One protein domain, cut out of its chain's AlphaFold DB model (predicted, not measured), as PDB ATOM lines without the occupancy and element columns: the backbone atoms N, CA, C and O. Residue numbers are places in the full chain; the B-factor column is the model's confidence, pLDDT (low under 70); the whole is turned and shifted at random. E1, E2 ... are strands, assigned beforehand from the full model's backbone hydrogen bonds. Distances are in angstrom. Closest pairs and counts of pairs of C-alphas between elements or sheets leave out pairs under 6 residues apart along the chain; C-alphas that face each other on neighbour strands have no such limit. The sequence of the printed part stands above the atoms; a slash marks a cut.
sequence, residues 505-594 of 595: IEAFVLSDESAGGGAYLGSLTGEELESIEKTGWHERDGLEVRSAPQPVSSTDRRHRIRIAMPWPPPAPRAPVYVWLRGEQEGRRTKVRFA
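AT A GLANCE: This is residues 505 to 594 of the 595 residues of an uncharacterized protein of Bryobacteraceae bacterium (UniProt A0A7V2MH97). Two strongly twisted sheets lie face to face as a small sandwich, their strands crossed at 73 degrees: long E1, E2 and E5 make one, shorter E4, E3, E6 and E7 the other. E1 bends by 85 degrees at residue 512. The 90 printed residues hold seven named strands, E1 to E7 along the chain, and no named helix: all strand. Both sheets are antiparallel, ordered E1 - E2 - E5 and E4 - E3 - E6 - E7. The whole is compact, with a radius of gyration of the C-alphas of 12.2 A and spans of 37 by 29 by 23 A.

IN THESE COORDINATES: E1, residues 505 to 516, begins at C-alpha 505 (9.531, 24.848, 83.409) and measures 24.7 A. E2 is residues 519 to 527, 24.3 A; E3 is 532 to 536; E4 is 542 to 544. E5, residues 559 to 566, measures 22.2 A. E6 is 575 to 580; E7, 587 to 592, ends at C-alpha 592 (9.642, 20.999, 93.236).

HOW THE PARTS SIT: Hairpin E1 and E2 has N 509 and O 523 at 3.0 A. E2 and E5 have N 522 and O 563 at 2.8 A. Across the sandwich, the closest C-alphas of E3 and E5 are Gly 536 and Met 565, 5.7 A; those of E1 and E7 are Ala 507 and Val 591, 6.4 A. Hairpin E3 and E4 has N 543 and O 535 at 2.8 A. E3 and E6 have N 577 and O 536 at 2.8 A; hairpin E6 and E7 has N 587 and O 578 at 2.7 A. E2 and E7 are apart.

THE WHOLE: The C-alphas farthest apart, Thr 555 and Pro 570, are 36.8 A apart. The link E4 to E5 is long; its residues 550 to 551 pair antiparallel with 559 to 560 of E5. The printed part has no cut; no printed residue is under pLDDT 70.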
ATOM      1  N   ILE A 505       8.524  24.702  82.354       94.38
ATOM      2  CA  ILE A 505       9.531  24.848  83.409       94.38
ATOM      3  C   ILE A 505      10.239  23.509  83.591       94.38
ATOM      4  O   ILE A 505       9.614  22.513  83.943       94.38
ATOM      5  N   GLU A 506      11.544  23.480  83.356       92.81
ATOM      6  CA  GLU A 506      12.351  22.260  83.450       92.81
ATOM      7  C   GLU A 506      12.984  22.110  84.832       92.81
ATOM      8  O   GLU A 506      13.026  21.013  85.388       92.81
ATOM      9  N   ALA A 507      13.473  23.216  85.395       93.12
ATOM     10  CA  ALA A 507      14.210  23.199  86.647       93.12
ATOM     11  C   ALA A 507      13.926  24.431  87.503       93.12
ATOM     12  O   ALA A 507      13.721  25.537  86.997       93.12
ATOM     13  N   PHE A 508      13.988  24.218  88.815       95.00
ATOM     14  CA  PHE A 508      13.954  25.249  89.840       95.00
ATOM     15  C   PHE A 508      15.126  25.035  90.798       95.00
ATOM     16  O   PHE A 508      15.344  23.919  91.267       95.00
ATOM     17  N   VAL A 509      15.863  26.107  91.086       93.31
ATOM     18  CA  VAL A 509      16.968  26.116  92.054       93.31
ATOM     19  C   VAL A 509      16.786  27.308  92.978       93.31
ATOM     20  O   VAL A 509      16.645  28.431  92.494       93.31
ATOM     21  N   LEU A 510      16.811  27.076  94.288       92.00
ATOM     22  CA  LEU A 510      16.845  28.135  95.293       92.00
ATOM     23  C   LEU A 510      18.297  28.356  95.733       92.00
ATOM     24  O   LEU A 510      19.043  27.392  95.870       92.00
ATOM     25  N   SER A 511      18.700  29.611  95.906       90.62
ATOM     26  CA  SER A 511      20.032  29.984  96.389       90.62
ATOM     27  C   SER A 511      19.968  30.518  97.819       90.62
ATOM     28  O   SER A 511      18.910  30.952  98.270       90.62
ATOM     29  N   ASP A 512      21.119  30.571  98.487       89.12
ATOM     30  CA  ASP A 512      21.256  31.155  99.830       89.12
ATOM     31  C   ASP A 512      21.353  32.698  99.811       89.12
ATOM     32  O   ASP A 512      21.540  33.337 100.847       89.12
ATOM     33  N   GLU A 513      21.229  33.329  98.638       92.38
ATOM     34  CA  GLU A 513      21.263  34.786  98.490       92.38
ATOM     35  C   GLU A 513      19.911  35.393  98.903       92.38
ATOM     36  O   GLU A 513      18.863  35.064  98.340       92.38
ATOM     37  N   SER A 514      19.913  36.295  99.888       89.25
ATOM     38  CA  SER A 514      18.681  36.938 100.357       89.25
ATOM     39  C   SER A 514      18.128  37.925  99.325       89.25
ATOM     40  O   SER A 514      18.846  38.784  98.819       89.25
ATOM     41  N   ALA A 515      16.820  37.851  99.078       87.81
ATOM     42  CA  ALA A 515      16.065  38.823  98.287       87.81
ATOM     43  C   ALA A 515      15.457  39.953  99.150       87.81
ATOM     44  O   ALA A 515      14.744  40.812  98.632       87.81
ATOM     45  N   GLY A 516      15.725  39.954 100.465       87.25
ATOM     46  CA  GLY A 516      15.083  40.832 101.448       87.25
ATOM     47  C   GLY A 516      13.698  40.338 101.892       87.25
ATOM     48  O   GLY A 516      13.097  39.466 101.270       87.25
ATOM     49  N   GLY A 517      13.190  40.865 103.014       83.44
ATOM     50  CA  GLY A 517      11.809  40.615 103.466       83.44
ATOM     51  C   GLY A 517      11.462  39.154 103.792       83.44
ATOM     52  O   GLY A 517      10.304  38.772 103.665       83.44
ATOM     53  N   GLY A 518      12.443  38.328 104.176       88.56
ATOM     54  CA  GLY A 518      12.231  36.894 104.424       88.56
ATOM     55  C   GLY A 518      12.153  36.038 103.153       88.56
ATOM     56  O   GLY A 518      11.739  34.885 103.225       88.56
ATOM     57  N   ALA A 519      12.552  36.581 102.001       92.81
ATOM     58  CA  ALA A 519      12.639  35.861 100.736       92.81
ATOM     59  C   ALA A 519      14.097  35.603 100.320       92.81
ATOM     60  O   ALA A 519      15.018  36.335 100.698       92.81
ATOM     61  N   TYR A 520      14.287  34.569  99.506       93.56
ATOM     62  CA  TYR A 520      15.569  34.173  98.925       93.56
ATOM     63  C   TYR A 520      15.480  34.151  97.406       93.56
ATOM     64  O   TYR A 520      14.414  33.910  96.828       93.56
ATOM     65  N   LEU A 521      16.604  34.426  96.750       93.94
ATOM     66  CA  LEU A 521      16.691  34.381  95.302       93.94
ATOM     67  C   LEU A 521      16.726  32.933  94.823       93.94
ATOM     68  O   LEU A 521      17.432  32.085  95.364       93.94
ATOM     69  N   GLY A 522      15.983  32.660  93.763       93.38
ATOM     70  CA  GLY A 522      16.007  31.405  93.034       93.38
ATOM     71  C   GLY A 522      16.103  31.640  91.534       93.38
ATOM     72  O   GLY A 522      16.113  32.775  91.050       93.38
ATOM     73  N   SER A 523      16.161  30.552  90.780       94.69
ATOM     74  CA  SER A 523      16.105  30.586  89.328       94.69
ATOM     75  C   SER A 523      15.182  29.507  88.781       94.69
ATOM     76  O   SER A 523      15.190  28.371  89.261       94.69
ATOM     77  N   LEU A 524      14.401  29.873  87.766       96.50
ATOM     78  CA  LEU A 524      13.672  28.929  86.922       96.50
ATOM     79  C   LEU A 524      14.393  28.821  85.587       96.50
ATOM     80  O   LEU A 524      14.827  29.836  85.044       96.50
ATOM     81  N   THR A 525      14.521  27.602  85.069       95.62
ATOM     82  CA  THR A 525      15.050  27.333  83.725       95.62
ATOM     83  C   THR A 525      13.984  26.625  82.894       95.62
ATOM     84  O   THR A 525      13.341  25.701  83.395       95.62
ATOM     85  N   GLY A 526      13.780  27.061  81.650       94.56
ATOM     86  CA  GLY A 526      12.702  26.565  80.796       94.56
ATOM     87  C   GLY A 526      12.411  27.454  79.582       94.56
ATOM     88  O   GLY A 526      13.229  28.294  79.222       94.56
ATOM     89  N   GLU A 527      11.247  27.293  78.962       93.19
ATOM     90  CA  GLU A 527      10.783  28.081  77.810       93.19
ATOM     91  C   GLU A 527       9.599  28.986  78.187       93.19
ATOM     92  O   GLU A 527       8.814  28.658  79.081       93.19
ATOM     93  N   GLU A 528       9.463  30.111  77.477       91.19
ATOM     94  CA  GLU A 528       8.361  31.086  77.611       91.19
ATOM     95  C   GLU A 528       8.205  31.681  79.028       91.19
ATOM     96  O   GLU A 528       7.116  32.066  79.465       91.19
ATOM     97  N   LEU A 529       9.314  31.769  79.771       94.50
ATOM     98  CA  LEU A 529       9.338  32.233  81.162       94.50
ATOM     99  C   LEU A 529       8.948  33.713  81.317       94.50
ATOM    100  O   LEU A 529       8.608  34.139  82.417       94.50
ATOM    101  N   GLU A 530       8.959  34.498  80.238       91.75
ATOM    102  CA  GLU A 530       8.496  35.891  80.200       91.75
ATOM    103  C   GLU A 530       7.011  36.059  80.546       91.75
ATOM    104  O   GLU A 530       6.587  37.154  80.931       91.75
ATOM    105  N   SER A 531       6.231  34.982  80.415       92.62
ATOM    106  CA  SER A 531       4.809  34.951  80.761       92.62
ATOM    107  C   SER A 531       4.555  34.909  82.272       92.62
ATOM    108  O   SER A 531       3.442  35.219  82.692       92.62
ATOM    109  N   ILE A 532       5.565  34.576  83.085       96.19
ATOM    110  CA  ILE A 532       5.456  34.477  84.545       96.19
ATOM    111  C   ILE A 532       5.562  35.875  85.171       96.19
ATOM    112  O   ILE A 532       6.546  36.588  84.975       96.19
ATOM    113  N   GLU A 533       4.559  36.254  85.960       96.06
ATOM    114  CA  GLU A 533       4.506  37.520  86.702       96.06
ATOM    115  C   GLU A 533       4.933  37.358  88.162       96.06
ATOM    116  O   GLU A 533       5.646  38.207  88.698       96.06
ATOM    117  N   LYS A 534       4.508  36.269  88.815       97.00
ATOM    118  CA  LYS A 534       4.787  36.005  90.235       97.00
ATOM    119  C   LYS A 534       5.173  34.552  90.463       97.00
ATOM    120  O   LYS A 534       4.786  33.671  89.692       97.00
ATOM    121  N   THR A 535       5.894  34.304  91.552       96.88
ATOM    122  CA  THR A 535       6.261  32.961  92.018       96.88
ATOM    123  C   THR A 535       6.076  32.813  93.521       96.88
ATOM    124  O   THR A 535       6.260  33.767  94.273       96.88
ATOM    125  N   GLY A 536       5.723  31.615  93.981       95.56
ATOM    126  CA  GLY A 536       5.433  31.365  95.393       95.56
ATOM    127  C   GLY A 536       5.225  29.888  95.709       95.56
ATOM    128  O   GLY A 536       5.473  29.018  94.873       95.56
ATOM    129  N   TRP A 537       4.771  29.602  96.929       95.00
ATOM    130  CA  TRP A 537       4.529  28.231  97.406       95.00
ATOM    131  C   TRP A 537       3.049  27.836  97.462       95.00
ATOM    132  O   TRP A 537       2.741  26.662  97.675       95.00
ATOM    133  N   HIS A 538       2.146  28.799  97.277       92.12
ATOM    134  CA  HIS A 538       0.695  28.632  97.359       92.12
ATOM    135  C   HIS A 538       0.003  29.411  96.238       92.12
ATOM    136  O   HIS A 538       0.629  30.235  95.594       92.12
ATOM    137  N   GLU A 539      -1.287  29.176  96.012       92.62
ATOM    138  CA  GLU A 539      -2.055  29.809  94.923       92.62
ATOM    139  C   GLU A 539      -2.381  31.300  95.157       92.62
ATOM    140  O   GLU A 539      -2.741  31.998  94.217       92.62
ATOM    141  N   ARG A 540      -2.277  31.808  96.396       93.12
ATOM    142  CA  ARG A 540      -2.714  33.178  96.757       93.12
ATOM    143  C   ARG A 540      -1.569  34.140  97.049       93.12
ATOM    144  O   ARG A 540      -1.718  35.341  96.857       93.12
ATOM    145  N   ASP A 541      -0.425  33.600  97.459       90.12
ATOM    146  CA  ASP A 541       0.693  34.379  97.986       90.12
ATOM    147  C   ASP A 541       1.929  34.195  97.099       90.12
ATOM    148  O   ASP A 541       2.671  33.212  97.212       90.12
ATOM    149  N   GLY A 542       2.126  35.145  96.183       91.50
ATOM    150  CA  GLY A 542       3.231  35.165  95.226       91.50
ATOM    151  C   GLY A 542       4.046  36.451  95.314       91.50
ATOM    152  O   GLY A 542       3.504  37.532  95.542       91.50
ATOM    153  N   LEU A 543       5.355  36.337  95.100       94.81
ATOM    154  CA  LEU A 543       6.272  37.467  94.980       94.81
ATOM    155  C   LEU A 543       6.505  37.797  93.505       94.81
ATOM    156  O   LEU A 543       6.629  36.898  92.675       94.81
ATOM    157  N   GLU A 544       6.581  39.087  93.185       94.81
ATOM    158  CA  GLU A 544       6.796  39.568  91.817       94.81
ATOM    159  C   GLU A 544       8.144  39.128  91.244       94.81
ATOM    160  O   GLU A 544       9.201  39.279  91.867       94.81
ATOM    161  N   VAL A 545       8.117  38.675  89.995       95.38
ATOM    162  CA  VAL A 545       9.318  38.409  89.214       95.38
ATOM    163  C   VAL A 545       9.788  39.705  88.564       95.38
ATOM    164  O   VAL A 545       9.188  40.215  87.622       95.38
ATOM    165  N   ARG A 546      10.891  40.252  89.081       90.06
ATOM    166  CA  ARG A 546      11.444  41.548  88.638       90.06
ATOM    167  C   ARG A 546      12.546  41.437  87.593       90.06
ATOM    168  O   ARG A 546      12.967  42.450  87.044       90.06
ATOM    169  N   SER A 547      13.050  40.231  87.345       90.62
ATOM    170  CA  SER A 547      14.114  40.015  86.367       90.62
ATOM    171  C   SER A 547      13.542  39.622  85.006       90.62
ATOM    172  O   SER A 547      12.499  38.981  84.922       90.62
ATOM    173  N   ALA A 548      14.236  40.000  83.935       91.12
ATOM    174  CA  ALA A 548      13.943  39.497  82.600       91.12
ATOM    175  C   ALA A 548      14.589  38.108  82.399       91.12
ATOM    176  O   ALA A 548      15.691  37.882  82.916       91.12
ATOM    177  N   PRO A 549      13.959  37.192  81.638       92.62
ATOM    178  CA  PRO A 549      14.598  35.941  81.244       92.62
ATOM    179  C   PRO A 549      15.893  36.197  80.460       92.62
ATOM    180  O   PRO A 549      15.937  37.041  79.568       92.62
ATOM    181  N   GLN A 550      16.943  35.441  80.774       93.19
ATOM    182  CA  GLN A 550      18.222  35.454  80.063       93.19
ATOM    183  C   GLN A 550      18.421  34.124  79.328       93.19
ATOM    184  O   GLN A 550      18.123  33.078  79.906       93.19
ATOM    185  N   PRO A 551      18.919  34.115  78.081       90.81
ATOM    186  CA  PRO A 551      19.169  32.869  77.360       90.81
ATOM    187  C   PRO A 551      20.225  32.029  78.090       90.81
ATOM    188  O   PRO A 551      21.235  32.556  78.555       90.81
ATOM    189  N   VAL A 552      20.005  30.715  78.191       90.25
ATOM    190  CA  VAL A 552      20.976  29.798  78.822       90.25
ATOM    191  C   VAL A 552      22.213  29.616  77.936       90.25
ATOM    192  O   VAL A 552      23.329  29.497  78.439       90.25
ATOM    193  N   SER A 553      22.028  29.625  76.614       87.19
ATOM    194  CA  SER A 553      23.098  29.704  75.617       87.19
ATOM    195  C   SER A 553      22.567  30.336  74.325       87.19
ATOM    196  O   SER A 553      21.358  30.431  74.135       87.19
ATOM    197  N   SER A 554      23.450  30.756  73.414       74.75
ATOM    198  CA  SER A 554      23.065  31.440  72.167       74.75
ATOM    199  C   SER A 554      22.321  30.564  71.150       74.75
ATOM    200  O   SER A 554      21.774  31.090  70.186       74.75
ATOM    201  N   THR A 555      22.320  29.240  71.328       74.94
ATOM    202  CA  THR A 555      21.675  28.272  70.421       74.94
ATOM    203  C   THR A 555      20.503  27.536  71.064       74.94
ATOM    204  O   THR A 555      19.900  26.673  70.430       74.94
ATOM    205  N   ASP A 556      20.199  27.829  72.327       78.25
ATOM    206  CA  ASP A 556      19.190  27.130  73.115       78.25
ATOM    207  C   ASP A 556      17.944  28.008  73.272       78.25
ATOM    208  O   ASP A 556      18.045  29.205  73.527       78.25
ATOM    209  N   ARG A 557      16.759  27.410  73.114       84.44
ATOM    210  CA  ARG A 557      15.472  28.103  73.305       84.44
ATOM    211  C   ARG A 557      15.153  28.324  74.783       84.44
ATOM    212  O   ARG A 557      14.236  29.081  75.108       84.44
ATOM    213  N   ARG A 558      15.900  27.670  75.675       92.19
ATOM    214  CA  ARG A 558      15.737  27.788  77.117       92.19
ATOM    215  C   ARG A 558      16.293  29.100  77.637       92.19
ATOM    216  O   ARG A 558      17.405  29.530  77.320       92.19
ATOM    217  N   HIS A 559      15.523  29.674  78.539       94.19
ATOM    218  CA  HIS A 559      15.854  30.857  79.295       94.19
ATOM    219  C   HIS A 559      15.964  30.506  80.772       94.19
ATOM    220  O   HIS A 559      15.378  29.535  81.256       94.19
ATOM    221  N   ARG A 560      16.717  31.324  81.492       95.38
ATOM    222  CA  ARG A 560      16.780  31.340  82.942       95.38
ATOM    223  C   ARG A 560      16.281  32.683  83.441       95.38
ATOM    224  O   ARG A 560      16.764  33.721  82.999       95.38
ATOM    225  N   ILE A 561      15.350  32.669  84.383       96.50
ATOM    226  CA  ILE A 561      14.831  33.877  85.034       96.50
ATOM    227  C   ILE A 561      15.139  33.813  86.529       96.50
ATOM    228  O   ILE A 561      15.022  32.749  87.142       96.50
ATOM    229  N   ARG A 562      15.576  34.934  87.115       96.12
ATOM    230  CA  ARG A 562      15.784  35.057  88.567       96.12
ATOM    231  C   ARG A 562      14.464  35.430  89.234       96.12
ATOM    232  O   ARG A 562      13.786  36.366  88.807       96.12
ATOM    233  N   ILE A 563      14.122  34.721  90.294       96.00
ATOM    234  CA  ILE A 563      12.864  34.885  91.022       96.00
ATOM    235  C   ILE A 563      13.136  35.076  92.511       96.00
ATOM    236  O   ILE A 563      14.199  34.691  92.995       96.00
ATOM    237  N   ALA A 564      12.184  35.657  93.234       95.06
ATOM    238  CA  ALA A 564      12.194  35.680  94.692       95.06
ATOM    239  C   ALA A 564      11.188  34.647  95.209       95.06
ATOM    240  O   ALA A 564      10.064  34.573  94.716       95.06
ATOM    241  N   MET A 565      11.592  33.857  96.201       94.94
ATOM    242  CA  MET A 565      10.744  32.852  96.838       94.94
ATOM    243  C   MET A 565      10.679  33.112  98.345       94.94
ATOM    244  O   MET A 565      11.728  33.343  98.952       94.94
ATOM    245  N   PRO A 566       9.489  33.061  98.974       92.94
ATOM    246  CA  PRO A 566       9.372  33.164 100.427       92.94
ATOM    247  C   PRO A 566      10.164  32.059 101.138       92.94
ATOM    248  O   PRO A 566      10.293  30.953 100.615       92.94
ATOM    249  N   TRP A 567      10.657  32.318 102.344       88.62
ATOM    250  CA  TRP A 567      11.278  31.299 103.189       88.62
ATOM    251  C   TRP A 567      10.609  31.245 104.568       88.62
ATOM    252  O   TRP A 567      10.313  32.299 105.132       88.62
ATOM    253  N   PRO A 568      10.409  30.046 105.153       89.94
ATOM    254  CA  PRO A 568      10.756  28.717 104.630       89.94
ATOM    255  C   PRO A 568       9.736  28.158 103.617       89.94
ATOM    256  O   PRO A 568       8.587  28.600 103.597       89.94
ATOM    257  N   PRO A 569      10.115  27.166 102.786       90.12
ATOM    258  CA  PRO A 569       9.145  26.392 102.020       90.12
ATOM    259  C   PRO A 569       8.189  25.656 102.975       90.12
ATOM    260  O   PRO A 569       8.616  25.193 104.035       90.12
ATOM    261  N   PRO A 570       6.909  25.478 102.605       90.81
ATOM    262  CA  PRO A 570       5.905  24.906 103.504       90.81
ATOM    263  C   PRO A 570       6.124  23.414 103.797       90.81
ATOM    264  O   PRO A 570       5.619  22.899 104.791       90.81
ATOM    265  N   ALA A 571       6.853  22.701 102.932       89.56
ATOM    266  CA  ALA A 571       7.199  21.293 103.104       89.56
ATOM    267  C   ALA A 571       8.442  20.918 102.272       89.56
ATOM    268  O   ALA A 571       8.734  21.573 101.262       89.56
ATOM    269  N   PRO A 572       9.146  19.820 102.611       84.44
ATOM    270  CA  PRO A 572      10.132  19.225 101.715       84.44
ATOM    271  C   PRO A 572       9.497  18.904 100.356       84.44
ATOM    272  O   PRO A 572       8.400  18.345 100.298       84.44
ATOM    273  N   ARG A 573      10.172  19.234  99.248       88.00
ATOM    274  CA  ARG A 573       9.636  19.033  97.886       88.00
ATOM    275  C   ARG A 573       8.305  19.743  97.621       88.00
ATOM    276  O   ARG A 573       7.492  19.249  96.823       88.00
ATOM    277  N   ALA A 574       8.106  20.902  98.258       90.81
ATOM    278  CA  ALA A 574       7.005  21.806  97.953       90.81
ATOM    279  C   ALA A 574       6.997  22.149  96.448       90.81
ATOM    280  O   ALA A 574       8.060  22.443  95.884       90.81
ATOM    281  N   PRO A 575       5.835  22.059  95.777       93.56
ATOM    282  CA  PRO A 575       5.706  22.500  94.396       93.56
ATOM    283  C   PRO A 575       5.814  24.024  94.324       93.56
ATOM    284  O   PRO A 575       5.328  24.729  95.209       93.56
ATOM    285  N   VAL A 576       6.418  24.522  93.251       95.06
ATOM    286  CA  VAL A 576       6.401  25.959  92.959       95.06
ATOM    287  C   VAL A 576       5.042  26.318  92.359       95.06
ATOM    288  O   VAL A 576       4.481  25.545  91.578       95.06
ATOM    289  N   TYR A 577       4.516  27.483  92.714       96.75
ATOM    290  CA  TYR A 577       3.361  28.104  92.075       96.75
ATOM    291  C   TYR A 577       3.822  29.287  91.228       96.75
ATOM    292  O   TYR A 577       4.726  30.024  91.631       96.75
ATOM    293  N   VAL A 578       3.211  29.453  90.055       96.94
ATOM    294  CA  VAL A 578       3.496  30.548  89.118       96.94
ATOM    295  C   VAL A 578       2.205  31.245  88.721       96.94
ATOM    296  O   VAL A 578       1.208  30.583  88.459       96.94
ATOM    297  N   TRP A 579       2.221  32.569  88.654       96.44
ATOM    298  CA  TRP A 579       1.114  33.360  88.123       96.44
ATOM    299  C   TRP A 579       1.515  33.807  86.735       96.44
ATOM    300  O   TRP A 579       2.619  34.341  86.571       96.44
ATOM    301  N   LEU A 580       0.647  33.607  85.751       94.44
ATOM    302  CA  LEU A 580       0.857  34.223  84.450       94.44
ATOM    303  C   LEU A 580       0.451  35.697  84.511       94.44
ATOM    304  O   LEU A 580      -0.295  36.117  85.397       94.44
ATOM    305  N   ARG A 581       0.965  36.500  83.580       90.19
ATOM    306  CA  ARG A 581       0.667  37.937  83.529       90.19
ATOM    307  C   ARG A 581      -0.837  38.212  83.511       90.19
ATOM    308  O   ARG A 581      -1.536  37.761  82.608       90.19
ATOM    309  N   GLY A 582      -1.303  39.002  84.477       88.31
ATOM    310  CA  GLY A 582      -2.711  39.376  84.643       88.31
ATOM    311  C   GLY A 582      -3.549  38.396  85.471       88.31
ATOM    312  O   GLY A 582      -4.725  38.674  85.717       88.31
ATOM    313  N   GLU A 583      -2.978  37.283  85.933       91.44
ATOM    314  CA  GLU A 583      -3.688  36.314  86.768       91.44
ATOM    315  C   GLU A 583      -3.702  36.712  88.244       91.44
ATOM    316  O   GLU A 583      -2.736  37.244  88.793       91.44
ATOM    317  N   GLN A 584      -4.815  36.404  88.908       91.06
ATOM    318  CA  GLN A 584      -4.984  36.640  90.343       91.06
ATOM    319  C   GLN A 584      -4.576  35.423  91.184       91.06
ATOM    320  O   GLN A 584      -4.163  35.575  92.332       91.06
ATOM    321  N   GLU A 585      -4.639  34.222  90.606       93.75
ATOM    322  CA  GLU A 585      -4.365  32.958  91.288       93.75
ATOM    323  C   GLU A 585      -3.182  32.230  90.650       93.75
ATOM    324  O   GLU A 585      -2.997  32.236  89.434       93.75
ATOM    325  N   GLY A 586      -2.366  31.614  91.497       93.31
ATOM    326  CA  GLY A 586      -1.155  30.918  91.110       93.31
ATOM    327  C   GLY A 586      -1.471  29.513  90.633       93.31
ATOM    328  O   GLY A 586      -2.193  28.751  91.274       93.31
ATOM    329  N   ARG A 587      -0.846  29.130  89.529       95.50
ATOM    330  CA  ARG A 587      -0.924  27.797  88.947       95.50
ATOM    331  C   ARG A 587       0.117  26.897  89.576       95.50
ATOM    332  O   ARG A 587       1.296  27.246  89.679       95.50
ATOM    333  N   ARG A 588      -0.307  25.699  89.961       95.06
ATOM    334  CA  ARG A 588       0.595  24.691  90.510       95.06
ATOM    335  C   ARG A 588       1.510  24.172  89.406       95.06
ATOM    336  O   ARG A 588       1.049  23.823  88.321       95.06
ATOM    337  N   THR A 589       2.796  24.043  89.713       95.12
ATOM    338  CA  THR A 589       3.768  23.434  88.801       95.12
ATOM    339  C   THR A 589       4.186  22.034  89.250       95.12
ATOM    340  O   THR A 589       4.005  21.637  90.407       95.12
ATOM    341  N   LYS A 590       4.761  21.261  88.324       92.94
ATOM    342  CA  LYS A 590       5.388  19.964  88.624       92.94
ATOM    343  C   LYS A 590       6.812  20.082  89.164       92.94
ATOM    344  O   LYS A 590       7.289  19.118  89.767       92.94
ATOM    345  N   VAL A 591       7.481  21.222  88.968       92.81
ATOM    346  CA  VAL A 591       8.810  21.451  89.543       92.81
ATOM    347  C   VAL A 591       8.697  21.632  91.052       92.81
ATOM    348  O   VAL A 591       7.746  22.221  91.573       92.81
ATOM    349  N   ARG A 592       9.655  21.062  91.775       90.19
ATOM    350  CA  ARG A 592       9.642  20.999  93.236       90.19
ATOM    351  C   ARG A 592      10.964  21.485  93.778       90.19
ATOM    352  O   ARG A 592      12.003  21.263  93.164       90.19
ATOM    353  N   PHE A 593      10.913  22.085  94.958       83.75
ATOM    354  CA  PHE A 593      12.117  22.396  95.709       83.75
ATOM    355  C   PHE A 593      12.873  21.112  96.078       83.75
ATOM    356  O   PHE A 593      12.346  20.257  96.790       83.75
ATOM    357  N   ALA A 594      14.101  20.963  95.593       75.06
ATOM    358  CA  ALA A 594      15.033  19.968  96.103       75.06
ATOM    359  C   ALA A 594      15.969  20.690  97.091       75.06
ATOM    360  O   ALA A 594      16.627  21.634  96.653       75.06
TER     361      ALA A 594